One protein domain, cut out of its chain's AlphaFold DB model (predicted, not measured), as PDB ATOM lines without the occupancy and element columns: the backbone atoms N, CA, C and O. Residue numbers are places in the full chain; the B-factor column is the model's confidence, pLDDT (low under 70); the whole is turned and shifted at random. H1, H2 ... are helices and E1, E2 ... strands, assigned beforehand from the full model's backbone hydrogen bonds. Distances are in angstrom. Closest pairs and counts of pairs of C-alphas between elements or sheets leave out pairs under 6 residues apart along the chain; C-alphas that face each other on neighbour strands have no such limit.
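This is residues 4 to 97 of the 103 residues of an uncharacterized protein of Bifidobacterium cuniculi (UniProt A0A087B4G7). One long helix, H1, reaches into a small body, where its residues 27 to 39 touch the short helices, and its residues 4 to 26 stick out as a bare arm. The body is a three-stranded sheet with the short helices H2 and H3 over one face, and H1's inner part packs on both helices. The 94 printed residues run H1, E1, E2, H2, H3, E3; the sheet's order is E2, E1, E3, antiparallel, and the class is mixed, helices and strands. The whole is only just loose, close to extended, with a radius of gyration of the C-alphas of 18.3 A and flat spans of 65 by 38 by 15 A.

Find C-alpha 4 at (180.342, 184.303, 188.860); H1 runs from there to residue 40, 53.8 A. E1 is residues 46 to 53, 22.1 A, and E2 residues 61 to 66, 15.7 A. H2, residues 68 to 77, spans 14.4 A, and H3, residues 79 to 86, 11.2 A. E3, residues 90 to 96, spans 19.9 A and ends at C-alpha 96, (151.647, 183.508, 132.181).

Look at Thr 35 and Ala 72, the closest C-alphas of H1 and H2, 4.7 A apart: they touch through H1's residues 31 to 39 alone, at a shallow tilt of 17 degrees, opposite ways. H1 touches H3 with residues 27 to 34 alone, about perpendicular at 74 degrees; C-alphas 31 and 82 are closest, 5.9 A. In the hairpin E1 and E2, N 50 and O 64 are 2.9 A apart, within hydrogen-bond range; between E1 and E3, so are N 49 and O 93, 2.8 A. E2, H2 H3, E3 form a split strand-helix-strand unit, two strands running the same way with E1 between them, its crossover right-handed. On the same face, H2 runs along E1, at 7 degrees on the local plane, while H3 stands up from the sheet over E3. In H1, H2 and H3 every O i to N i+4 pair is within hydrogen-bond range.

The C-alphas of Leu 4 and Thr 97, the two farthest apart, are 65.4 A apart. The printed part has no cut and no long link. Look for pLDDT under 70 at residues 41 to 47, 55 and 95 to 97.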
ATOM      1  N   LEU A   4     181.701 183.906 189.228       89.31
ATOM      2  CA  LEU A   4     180.342 184.303 188.860       89.31
ATOM      3  C   LEU A   4     180.293 185.172 187.586       89.31
ATOM      4  O   LEU A   4     179.431 184.970 186.736       89.31
ATOM      5  N   GLN A   5     181.222 186.123 187.435       90.06
ATOM      6  CA  GLN A   5     181.303 186.979 186.244       90.06
ATOM      7  C   GLN A   5     181.667 186.172 184.995       90.06
ATOM      8  O   GLN A   5     181.130 186.436 183.924       90.06
ATOM      9  N   ALA A   6     182.547 185.177 185.137       90.94
ATOM     10  CA  ALA A   6     182.912 184.289 184.038       90.94
ATOM     11  C   ALA A   6     181.719 183.428 183.588       90.94
ATOM     12  O   ALA A   6     181.444 183.352 182.393       90.94
ATOM     13  N   THR A   7     180.960 182.856 184.531       93.81
ATOM     14  CA  THR A   7     179.755 182.075 184.209       93.81
ATOM     15  C   THR A   7     178.701 182.921 183.498       93.81
ATOM     16  O   THR A   7     178.168 182.488 182.482       93.81
ATOM     17  N   LEU A   8     178.438 184.144 183.974       94.00
ATOM     18  CA  LEU A   8     177.477 185.051 183.336       94.00
ATOM     19  C   LEU A   8     177.887 185.425 181.906       94.00
ATOM     20  O   LEU A   8     177.036 185.462 181.020       94.00
ATOM     21  N   LEU A   9     179.181 185.665 181.671       94.69
ATOM     22  CA  LEU A   9     179.700 185.964 180.337       94.69
ATOM     23  C   LEU A   9     179.487 184.781 179.380       94.69
ATOM     24  O   LEU A   9     179.004 184.973 178.269       94.69
ATOM     25  N   ILE A  10     179.798 183.562 179.825       94.81
ATOM     26  CA  ILE A  10     179.613 182.344 179.023       94.81
ATOM     27  C   ILE A  10     178.128 182.124 178.718       94.81
ATOM     28  O   ILE A  10     177.772 181.857 177.573       94.81
ATOM     29  N   SER A  11     177.246 182.288 179.708       93.88
ATOM     30  CA  SER A  11     175.801 182.176 179.490       93.88
ATOM     31  C   SER A  11     175.282 183.207 178.484       93.88
ATOM     32  O   SER A  11     174.453 182.864 177.646       93.88
ATOM     33  N   LEU A  12     175.781 184.444 178.525       95.25
ATOM     34  CA  LEU A  12     175.409 185.477 177.558       95.25
ATOM     35  C   LEU A  12     175.873 185.124 176.138       95.25
ATOM     36  O   LEU A  12     175.098 185.270 175.197       95.25
ATOM     37  N   LEU A  13     177.105 184.631 175.987       95.12
ATOM     38  CA  LEU A  13     177.638 184.207 174.690       95.12
ATOM     39  C   LEU A  13     176.807 183.068 174.086       95.12
ATOM     40  O   LEU A  13     176.426 183.152 172.922       95.12
ATOM     41  N   LEU A  14     176.436 182.070 174.892       95.44
ATOM     42  CA  LEU A  14     175.577 180.970 174.442       95.44
ATOM     43  C   LEU A  14     174.197 181.458 173.979       95.44
ATOM     44  O   LEU A  14     173.672 180.970 172.982       95.44
ATOM     45  N   LEU A  15     173.604 182.436 174.669       95.06
ATOM     46  CA  LEU A  15     172.324 183.017 174.247       95.06
ATOM     47  C   LEU A  15     172.439 183.755 172.908       95.06
ATOM     48  O   LEU A  15     171.532 183.658 172.081       95.06
ATOM     49  N   ILE A  16     173.549 184.462 172.684       94.38
ATOM     50  CA  ILE A  16     173.821 185.141 171.412       94.38
ATOM     51  C   ILE A  16     173.971 184.112 170.285       94.38
ATOM     52  O   ILE A  16     173.337 184.265 169.243       94.38
ATOM     53  N   GLU A  17     174.740 183.040 170.499       93.12
ATOM     54  CA  GLU A  17     174.913 181.967 169.512       93.12
ATOM     55  C   GLU A  17     173.584 181.292 169.153       93.12
ATOM     56  O   GLU A  17     173.272 181.138 167.974       93.12
ATOM     57  N   ILE A  18     172.757 180.958 170.151       93.00
ATOM     58  CA  ILE A  18     171.421 180.392 169.916       93.00
ATOM     59  C   ILE A  18     170.564 181.356 169.085       93.00
ATOM     60  O   ILE A  18     169.890 180.925 168.148       93.00
ATOM     61  N   GLY A  19     170.607 182.656 169.392       90.62
ATOM     62  CA  GLY A  19     169.894 183.679 168.626       90.62
ATOM     63  C   GLY A  19     170.333 183.735 167.161       90.62
ATOM     64  O   GLY A  19     169.483 183.780 166.269       90.62
ATOM     65  N   ILE A  20     171.642 183.663 166.905       90.50
ATOM     66  CA  ILE A  20     172.202 183.621 165.547       90.50
ATOM     67  C   ILE A  20     171.729 182.359 164.814       90.50
ATOM     68  O   ILE A  20     171.253 182.462 163.684       90.50
ATOM     69  N   CYS A  21     171.778 181.188 165.454       91.44
ATOM     70  CA  CYS A  21     171.314 179.933 164.854       91.44
ATOM     71  C   CYS A  21     169.830 179.992 164.466       91.44
ATOM     72  O   CYS A  21     169.472 179.617 163.351       91.44
ATOM     73  N   ILE A  22     168.967 180.507 165.351       91.00
ATOM     74  CA  ILE A  22     167.531 180.666 165.066       91.00
ATOM     75  C   ILE A  22     167.318 181.601 163.871       91.00
ATOM     76  O   ILE A  22     166.501 181.301 162.997       91.00
ATOM     77  N   TYR A  23     168.050 182.716 163.821       83.12
ATOM     78  CA  TYR A  23     167.957 183.674 162.723       83.12
ATOM     79  C   TYR A  23     168.366 183.048 161.383       83.12
ATOM     80  O   TYR A  23     167.614 183.140 160.413       83.12
ATOM     81  N   VAL A  24     169.503 182.342 161.342       84.62
ATOM     82  CA  VAL A  24     169.984 181.655 160.132       84.62
ATOM     83  C   VAL A  24     168.977 180.607 159.664       84.62
ATOM     84  O   VAL A  24     168.595 180.620 158.497       84.62
ATOM     85  N   SER A  25     168.459 179.766 160.565       84.88
ATOM     86  CA  SER A  25     167.437 178.774 160.206       84.88
ATOM     87  C   SER A  25     166.156 179.407 159.651       84.88
ATOM     88  O   SER A  25     165.486 178.808 158.809       84.88
ATOM     89  N   HIS A  26     165.792 180.610 160.106       82.38
ATOM     90  CA  HIS A  26     164.653 181.334 159.547       82.38
ATOM     91  C   HIS A  26     164.937 181.817 158.120       82.38
ATOM     92  O   HIS A  26     164.090 181.654 157.243       82.38
ATOM     93  N   CYS A  27     166.128 182.367 157.871       76.81
ATOM     94  CA  CYS A  27     166.550 182.777 156.532       76.81
ATOM     95  C   CYS A  27     166.605 181.589 155.565       76.81
ATOM     96  O   CYS A  27     166.067 181.675 154.463       76.81
ATOM     97  N   GLU A  28     167.186 180.464 155.984       82.81
ATOM     98  CA  GLU A  28     167.243 179.241 155.172       82.81
ATOM     99  C   GLU A  28     165.846 178.725 154.820       82.81
ATOM    100  O   GLU A  28     165.590 178.341 153.678       82.81
ATOM    101  N   ARG A  29     164.911 178.758 155.777       83.50
ATOM    102  CA  ARG A  29     163.521 178.355 155.538       83.50
ATOM    103  C   ARG A  29     162.812 179.279 154.548       83.50
ATOM    104  O   ARG A  29     162.070 178.784 153.702       83.50
ATOM    105  N   ASP A  30     163.027 180.588 154.649       78.38
ATOM    106  CA  ASP A  30     162.427 181.567 153.736       78.38
ATOM    107  C   ASP A  30     162.949 181.369 152.304       78.38
ATOM    108  O   ASP A  30     162.157 181.328 151.360       78.38
ATOM    109  N   ILE A  31     164.260 181.149 152.151       79.38
ATOM    110  CA  ILE A  31     164.892 180.820 150.863       79.38
ATOM    111  C   ILE A  31     164.303 179.530 150.300       79.38
ATOM    112  O   ILE A  31     163.842 179.521 149.159       79.38
ATOM    113  N   ALA A  32     164.266 178.457 151.094       82.88
ATOM    114  CA  ALA A  32     163.739 177.168 150.655       82.88
ATOM    115  C   ALA A  32     162.274 177.275 150.204       82.88
ATOM    116  O   ALA A  32     161.909 176.731 149.165       82.88
ATOM    117  N   ASN A  33     161.443 178.021 150.938       83.56
ATOM    118  CA  ASN A  33     160.038 178.218 150.590       83.56
ATOM    119  C   ASN A  33     159.888 178.992 149.269       83.56
ATOM    120  O   ASN A  33     159.213 178.517 148.358       83.56
ATOM    121  N   LEU A  34     160.564 180.138 149.125       80.06
ATOM    122  CA  LEU A  34     160.501 180.952 147.903       80.06
ATOM    123  C   LEU A  34     160.979 180.178 146.673       80.06
ATOM    124  O   LEU A  34     160.295 180.158 145.652       80.06
ATOM    125  N   THR A  35     162.107 179.491 146.807       81.19
ATOM    126  CA  THR A  35     162.702 178.666 145.753       81.19
ATOM    127  C   THR A  35     161.758 177.529 145.356       81.19
ATOM    128  O   THR A  35     161.456 177.369 144.180       81.19
ATOM    129  N   SER A  36     161.195 176.806 146.333       82.62
ATOM    130  CA  SER A  36     160.278 175.688 146.061       82.62
ATOM    131  C   SER A  36     158.990 176.114 145.355       82.62
ATOM    132  O   SER A  36     158.439 175.352 144.569       82.62
ATOM    133  N   ARG A  37     158.507 177.338 145.610       80.75
ATOM    134  CA  ARG A  37     157.345 177.894 144.907       80.75
ATOM    135  C   ARG A  37     157.674 178.214 143.453       80.75
ATOM    136  O   ARG A  37     156.860 177.934 142.589       80.75
ATOM    137  N   LEU A  38     158.859 178.767 143.198       77.00
ATOM    138  CA  LEU A  38     159.312 179.086 141.844       77.00
ATOM    139  C   LEU A  38     159.590 177.825 141.016       77.00
ATOM    140  O   LEU A  38     159.253 177.786 139.838       77.00
ATOM    141  N   GLU A  39     160.153 176.787 141.635       77.06
ATOM    142  CA  GLU A  39     160.389 175.484 140.996       77.06
ATOM    143  C   GLU A  39     159.099 174.664 140.841       77.06
ATOM    144  O   GLU A  39     158.941 173.923 139.880       77.06
ATOM    145  N   GLY A  40     158.125 174.813 141.744       70.62
ATOM    146  CA  GLY A  40     156.809 174.181 141.597       70.62
ATOM    147  C   GLY A  40     156.023 174.676 140.376       70.62
ATOM    148  O   GLY A  40     155.221 173.925 139.824       70.62
ATOM    149  N   ASP A  41     156.290 175.906 139.928       62.22
ATOM    150  CA  ASP A  41     155.636 176.538 138.775       62.22
ATOM    151  C   ASP A  41     156.331 176.214 137.426       62.22
ATOM    152  O   ASP A  41     155.861 176.635 136.365       62.22
ATOM    153  N   GLU A  42     157.397 175.397 137.443       57.75
ATOM    154  CA  GLU A  42     158.238 174.996 136.295       57.75
ATOM    155  C   GLU A  42     157.470 174.266 135.170       57.75
ATOM    156  O   GLU A  42     157.935 174.194 134.035       57.75
ATOM    157  N   GLN A  43     156.256 173.770 135.436       53.88
ATOM    158  CA  GLN A  43     155.417 173.107 134.426       53.88
ATOM    159  C   GLN A  43     154.658 174.047 133.483       53.88
ATOM    160  O   GLN A  43     153.994 173.578 132.557       53.88
ATOM    161  N   THR A  44     154.748 175.357 133.683       56.56
ATOM    162  CA  THR A  44     154.015 176.336 132.878       56.56
ATOM    163  C   THR A  44     155.002 177.325 132.288       56.56
ATOM    164  O   THR A  44     155.763 177.919 133.046       56.56
ATOM    165  N   ASP A  45     154.957 177.543 130.967       60.38
ATOM    166  CA  ASP A  45     155.628 178.662 130.292       60.38
ATOM    167  C   ASP A  45     155.164 179.970 130.948       60.38
ATOM    168  O   ASP A  45     154.195 180.617 130.537       60.38
ATOM    169  N   THR A  46     155.840 180.360 132.019       63.25
ATOM    170  CA  THR A  46     155.535 181.512 132.855       63.25
ATOM    171  C   THR A  46     156.789 182.357 132.951       63.25
ATOM    172  O   THR A  46     157.883 181.877 133.248       63.25
ATOM    173  N   ALA A  47     156.626 183.641 132.671       66.38
ATOM    174  CA  ALA A  47     157.658 184.633 132.880       66.38
ATOM    175  C   ALA A  47     157.473 185.191 134.293       66.38
ATOM    176  O   ALA A  47     156.398 185.692 134.645       66.38
ATOM    177  N   THR A  48     158.515 185.110 135.118       73.06
ATOM    178  CA  THR A  48     158.481 185.712 136.449       73.06
ATOM    179  C   THR A  48     158.999 187.135 136.362       73.06
ATOM    180  O   THR A  48     160.096 187.402 135.886       73.06
ATOM    181  N   MET A  49     158.199 188.082 136.829       78.25
ATOM    182  CA  MET A  49     158.578 189.479 136.895       78.25
ATOM    183  C   MET A  49     159.123 189.791 138.287       78.25
ATOM    184  O   MET A  49     158.378 189.818 139.271       78.25
ATOM    185  N   LEU A  50     160.422 190.065 138.373       78.69
ATOM    186  CA  LEU A  50     161.047 190.591 139.582       78.69
ATOM    187  C   LEU A  50     160.966 192.118 139.546       78.69
ATOM    188  O   LEU A  50     161.455 192.755 138.615       78.69
ATOM    189  N   THR A  51     160.349 192.714 140.562       80.62
ATOM    190  CA  THR A  51     160.280 194.166 140.758       80.62
ATOM    191  C   THR A  51     160.994 194.525 142.058       80.62
ATOM    192  O   THR A  51     160.542 194.148 143.131       80.62
ATOM    193  N   VAL A  52     162.094 195.269 141.992       79.56
ATOM    194  CA  VAL A  52     162.821 195.771 143.167       79.56
ATOM    195  C   VAL A  52     162.469 197.239 143.355       79.56
ATOM    196  O   VAL A  52     162.617 198.024 142.422       79.56
ATOM    197  N   ARG A  53     161.983 197.614 144.539       77.19
ATOM    198  CA  ARG A  53     161.591 198.983 144.875       77.19
ATOM    199  C   ARG A  53     162.622 199.599 145.811       77.19
ATOM    200  O   ARG A  53     162.909 199.052 146.874       77.19
ATOM    201  N   TRP A  54     163.132 200.771 145.452       75.75
ATOM    202  CA  TRP A  54     163.942 201.554 146.376       75.75
ATOM    203  C   TRP A  54     163.050 202.370 147.318       75.75
ATOM    204  O   TRP A  54     161.990 202.852 146.908       75.75
ATOM    205  N   PRO A  55     163.458 202.535 148.587       68.12
ATOM    206  CA  PRO A  55     162.766 203.386 149.542       68.12
ATOM    207  C   PRO A  55     163.127 204.858 149.287       68.12
ATOM    208  O   PRO A  55     163.800 205.490 150.098       68.12
ATOM    209  N   ASP A  56     162.725 205.395 148.138       77.56
ATOM    210  CA  ASP A  56     162.865 206.812 147.807       77.56
ATOM    211  C   ASP A  56     161.499 207.506 147.695       77.56
ATOM    212  O   ASP A  56     160.445 206.870 147.623       77.56
ATOM    213  N   GLU A  57     161.513 208.842 147.699       75.44
ATOM    214  CA  GLU A  57     160.293 209.662 147.601       75.44
ATOM    215  C   GLU A  57     159.555 209.468 146.267       75.44
ATOM    216  O   GLU A  57     158.359 209.741 146.164       75.44
ATOM    217  N   TYR A  58     160.256 208.966 145.251       75.06
ATOM    218  CA  TYR A  58     159.762 208.829 143.885       75.06
ATOM    219  C   TYR A  58     159.183 207.441 143.588       75.06
ATOM    220  O   TYR A  58     158.578 207.242 142.534       75.06
ATOM    221  N   GLY A  59     159.317 206.482 144.510       73.00
ATOM    222  CA  GLY A  59     158.863 205.109 144.309       73.00
ATOM    223  C   GLY A  59     159.591 204.416 143.158       73.00
ATOM    224  O   GLY A  59     158.976 203.620 142.435       73.00
ATOM    225  N   THR A  60     160.877 204.730 142.979       77.56
ATOM    226  CA  THR A  60     161.708 204.157 141.923       77.56
ATOM    227  C   THR A  60     161.710 202.646 142.061       77.56
ATOM    228  O   THR A  60     161.971 202.085 143.129       77.56
ATOM    229  N   HIS A  61     161.401 201.974 140.960       80.94
ATOM    230  CA  HIS A  61     161.427 200.529 140.888       80.94
ATOM    231  C   HIS A  61     162.168 200.090 139.636       80.94
ATOM    232  O   HIS A  61     162.034 200.683 138.567       80.94
ATOM    233  N   TRP A  62     162.948 199.031 139.781       80.38
ATOM    234  CA  TRP A  62     163.537 198.309 138.670       80.38
ATOM    235  C   TRP A  62     162.744 197.032 138.471       80.38
ATOM    236  O   TRP A  62     162.357 196.377 139.438       80.38
ATOM    237  N   ARG A  63     162.466 196.699 137.216       82.88
ATOM    238  CA  ARG A  63     161.655 195.546 136.858       82.88
ATOM    239  C   ARG A  63     162.363 194.758 135.765       82.88
ATOM    240  O   ARG A  63     162.766 195.345 134.765       82.88
ATOM    241  N   THR A  64     162.473 193.448 135.948       83.25
ATOM    242  CA  THR A  64     163.002 192.535 134.933       83.25
ATOM    243  C   THR A  64     162.144 191.286 134.827       83.25
ATOM    244  O   THR A  64     161.643 190.780 135.834       83.25
ATOM    245  N   SER A  65     162.001 190.787 133.602       81.75
ATOM    246  CA  SER A  65     161.495 189.442 133.352       81.75
ATOM    247  C   SER A  65     162.652 188.463 133.518       81.75
ATOM    248  O   SER A  65     163.736 188.703 132.988       81.75
ATOM    249  N   ILE A  66     162.432 187.395 134.270       82.00
ATOM    250  CA  ILE A  66     163.399 186.333 134.542       82.00
ATOM    251  C   ILE A  66     162.641 185.006 134.604       82.00
ATOM    252  O   ILE A  66     161.474 184.966 135.017       82.00
ATOM    253  N   HIS A  67     163.257 183.912 134.166       81.88
ATOM    254  CA  HIS A  67     162.594 182.620 134.303       81.88
ATOM    255  C   HIS A  67     162.490 182.217 135.787       81.88
ATOM    256  O   HIS A  67     163.375 182.557 136.575       81.88
ATOM    257  N   PRO A  68     161.425 181.498 136.200       79.94
ATOM    258  CA  PRO A  68     161.251 181.080 137.593       79.94
ATOM    259  C   PRO A  68     162.482 180.365 138.179       79.94
ATOM    260  O   PRO A  68     162.887 180.676 139.296       79.94
ATOM    261  N   HIS A  69     163.121 179.477 137.407       80.56
ATOM    262  CA  HIS A  69     164.321 178.748 137.834       80.56
ATOM    263  C   HIS A  69     165.548 179.663 137.984       80.56
ATOM    264  O   HIS A  69     166.245 179.589 138.989       80.56
ATOM    265  N   GLU A  70     165.770 180.597 137.054       82.94
ATOM    266  CA  GLU A  70     166.862 181.578 137.154       82.94
ATOM    267  C   GLU A  70     166.680 182.497 138.373       82.94
ATOM    268  O   GLU A  70     167.649 182.861 139.038       82.94
ATOM    269  N   LEU A  71     165.435 182.854 138.711       84.44
ATOM    270  CA  LEU A  71     165.145 183.612 139.928       84.44
ATOM    271  C   LEU A  71     165.387 182.779 141.192       84.44
ATOM    272  O   LEU A  71     165.878 183.311 142.187       84.44
ATOM    273  N   ALA A  72     165.044 181.491 141.165       83.50
ATOM    274  CA  ALA A  72     165.301 180.567 142.262       83.50
ATOM    275  C   ALA A  72     166.811 180.448 142.537       83.50
ATOM    276  O   ALA A  72     167.242 180.567 143.688       83.50
ATOM    277  N   ASP A  73     167.619 180.327 141.484       86.00
ATOM    278  CA  ASP A  73     169.079 180.314 141.583       86.00
ATOM    279  C   ASP A  73     169.631 181.651 142.091       86.00
ATOM    280  O   ASP A  73     170.434 181.668 143.024       86.00
ATOM    281  N   LEU A  74     169.119 182.782 141.597       85.81
ATOM    282  CA  LEU A  74     169.513 184.105 142.089       85.81
ATOM    283  C   LEU A  74     169.212 184.289 143.587       85.81
ATOM    284  O   LEU A  74     170.013 184.882 144.310       85.81
ATOM    285  N   ILE A  75     168.078 183.779 144.075       85.44
ATOM    286  CA  ILE A  75     167.716 183.832 145.500       85.44
ATOM    287  C   ILE A  75     168.648 182.946 146.343       85.44
ATOM    288  O   ILE A  75     169.009 183.334 147.457       85.44
ATOM    289  N   ARG A  76     169.065 181.781 145.824       82.38
ATOM    290  CA  ARG A  76     170.052 180.908 146.484       82.38
ATOM    291  C   ARG A  76     171.428 181.567 146.563       82.38
ATOM    292  O   ARG A  76     172.077 181.493 147.606       82.38
ATOM    293  N   GLU A  77     171.860 182.215 145.483       87.25
ATOM    294  CA  GLU A  77     173.149 182.911 145.408       87.25
ATOM    295  C   GLU A  77     173.168 184.213 146.219       87.25
ATOM    296  O   GLU A  77     174.200 184.578 146.787       87.25
ATOM    297  N   GLN A  78     172.028 184.905 146.316       86.75
ATOM    298  CA  GLN A  78     171.877 186.145 147.080       86.75
ATOM    299  C   GLN A  78     170.759 186.048 148.132       86.75
ATOM    300  O   GLN A  78     169.666 186.586 147.941       86.75
ATOM    301  N   PRO A  79     171.048 185.465 149.314       80.25
ATOM    302  CA  PRO A  79     170.109 185.360 150.438       80.25
ATOM    303  C   PRO A  79     169.454 186.682 150.868       80.25
ATOM    304  O   PRO A  79     168.329 186.699 151.369       80.25
ATOM    305  N   SER A  80     170.142 187.810 150.672       82.50
ATOM    306  CA  SER A  80     169.615 189.150 150.959       82.50
ATOM    307  C   SER A  80     168.376 189.488 150.123       82.50
ATOM    308  O   SER A  80     167.509 190.223 150.598       82.50
ATOM    309  N   LEU A  81     168.252 188.925 148.918       81.38
ATOM    310  CA  LEU A  81     167.091 189.112 148.052       81.38
ATOM    311  C   LEU A  81     165.836 188.463 148.649       81.38
ATOM    312  O   LEU A  81     164.770 189.073 148.620       81.38
ATOM    313  N   ALA A  82     165.956 187.281 149.267       81.38
ATOM    314  CA  ALA A  82     164.844 186.655 149.991       81.38
ATOM    315  C   ALA A  82     164.347 187.545 151.142       81.38
ATOM    316  O   ALA A  82     163.140 187.725 151.319       81.38
ATOM    317  N   GLY A  83     165.282 188.151 151.885       77.38
ATOM    318  CA  GLY A  83     164.971 189.129 152.929       77.38
ATOM    319  C   GLY A  83     164.230 190.349 152.375       77.38
ATOM    320  O   GLY A  83     163.161 190.698 152.873       77.38
ATOM    321  N   ALA A  84     164.735 190.931 151.285       79.25
ATOM    322  CA  ALA A  84     164.119 192.082 150.626       79.25
ATOM    323  C   ALA A  84     162.705 191.782 150.093       79.25
ATOM    324  O   ALA A  84     161.821 192.636 150.188       79.25
ATOM    325  N   ILE A  85     162.469 190.574 149.568       81.88
ATOM    326  CA  ILE A  85     161.138 190.135 149.121       81.88
ATOM    327  C   ILE A  85     160.178 190.036 150.310       81.88
ATOM    328  O   ILE A  85     159.056 190.542 150.255       81.88
ATOM    329  N   ARG A  86     160.621 189.421 151.410       78.44
ATOM    330  CA  ARG A  86     159.811 189.268 152.628       78.44
ATOM    331  C   ARG A  86     159.436 190.615 153.247       78.44
ATOM    332  O   ARG A  86     158.325 190.779 153.741       78.44
ATOM    333  N   GLU A  87     160.361 191.565 153.224       81.00
ATOM    334  CA  GLU A  87     160.189 192.904 153.801       81.00
ATOM    335  C   GLU A  87     159.424 193.864 152.875       81.00
ATOM    336  O   GLU A  87     159.129 194.994 153.259       81.00
ATOM    337  N   GLY A  88     159.062 193.422 151.664       72.19
ATOM    338  CA  GLY A  88     158.308 194.216 150.693       72.19
ATOM    339  C   GLY A  88     159.140 195.272 149.958       72.19
ATOM    340  O   GLY A  88     158.579 196.080 149.216       72.19
ATOM    341  N   ALA A  89     160.466 195.258 150.128       77.69
ATOM    342  CA  ALA A  89     161.400 196.050 149.329       77.69
ATOM    343  C   ALA A  89     161.557 195.479 147.907       77.69
ATOM    344  O   ALA A  89     161.858 196.206 146.967       77.69
ATOM    345  N   ALA A  90     161.297 194.184 147.722       78.75
ATOM    346  CA  ALA A  90     161.179 193.549 146.417       78.75
ATOM    347  C   ALA A  90     159.853 192.781 146.306       78.75
ATOM    348  O   ALA A  90     159.291 192.310 147.291       78.75
ATOM    349  N   HIS A  91     159.334 192.666 145.090       80.75
ATOM    350  CA  HIS A  91     158.094 191.977 144.774       80.75
ATOM    351  C   HIS A  91     158.308 191.059 143.577       80.75
ATOM    352  O   HIS A  91     158.877 191.463 142.564       80.75
ATOM    353  N   VAL A  92     157.819 189.829 143.693       78.75
ATOM    354  CA  VAL A  92     157.852 188.832 142.627       78.75
ATOM    355  C   VAL A  92     156.419 188.593 142.178       78.75
ATOM    356  O   VAL A  92     155.580 188.201 142.991       78.75
ATOM    357  N   SER A  93     156.139 188.833 140.900       77.25
ATOM    358  CA  SER A  93     154.849 188.516 140.290       77.25
ATOM    359  C   SER A  93     155.042 187.546 139.132       77.25
ATOM    360  O   SER A  93     155.838 187.785 138.231       77.25
ATOM    361  N   ILE A  94     154.314 186.435 139.155       70.25
ATOM    362  CA  ILE A  94     154.385 185.406 138.117       70.25
ATOM    363  C   ILE A  94     153.297 185.715 137.096       70.25
ATOM    364  O   ILE A  94     152.123 185.843 137.454       70.25
ATOM    365  N   HIS A  95     153.689 185.886 135.835       67.56
ATOM    366  CA  HIS A  95     152.763 186.133 134.739       67.56
ATOM    367  C   HIS A  95     152.811 184.961 133.753       67.56
ATOM    368  O   HIS A  95     153.900 184.508 133.393       67.56
ATOM    369  N   PRO A  96     151.655 184.458 133.283       59.19
ATOM    370  CA  PRO A  96     151.647 183.508 132.181       59.19
ATOM    371  C   PRO A  96     152.283 184.173 130.963       59.19
ATOM    372  O   PRO A  96     151.945 185.314 130.623       59.19
ATOM    373  N   THR A  97     153.217 183.476 130.320       58.66
ATOM    374  CA  THR A  97     153.849 183.991 129.107       58.66
ATOM    375  C   THR A  97     152.774 183.998 128.036       58.66
ATOM    376  O   THR A  97     152.349 182.957 127.546       58.66
TER     377      THR A  97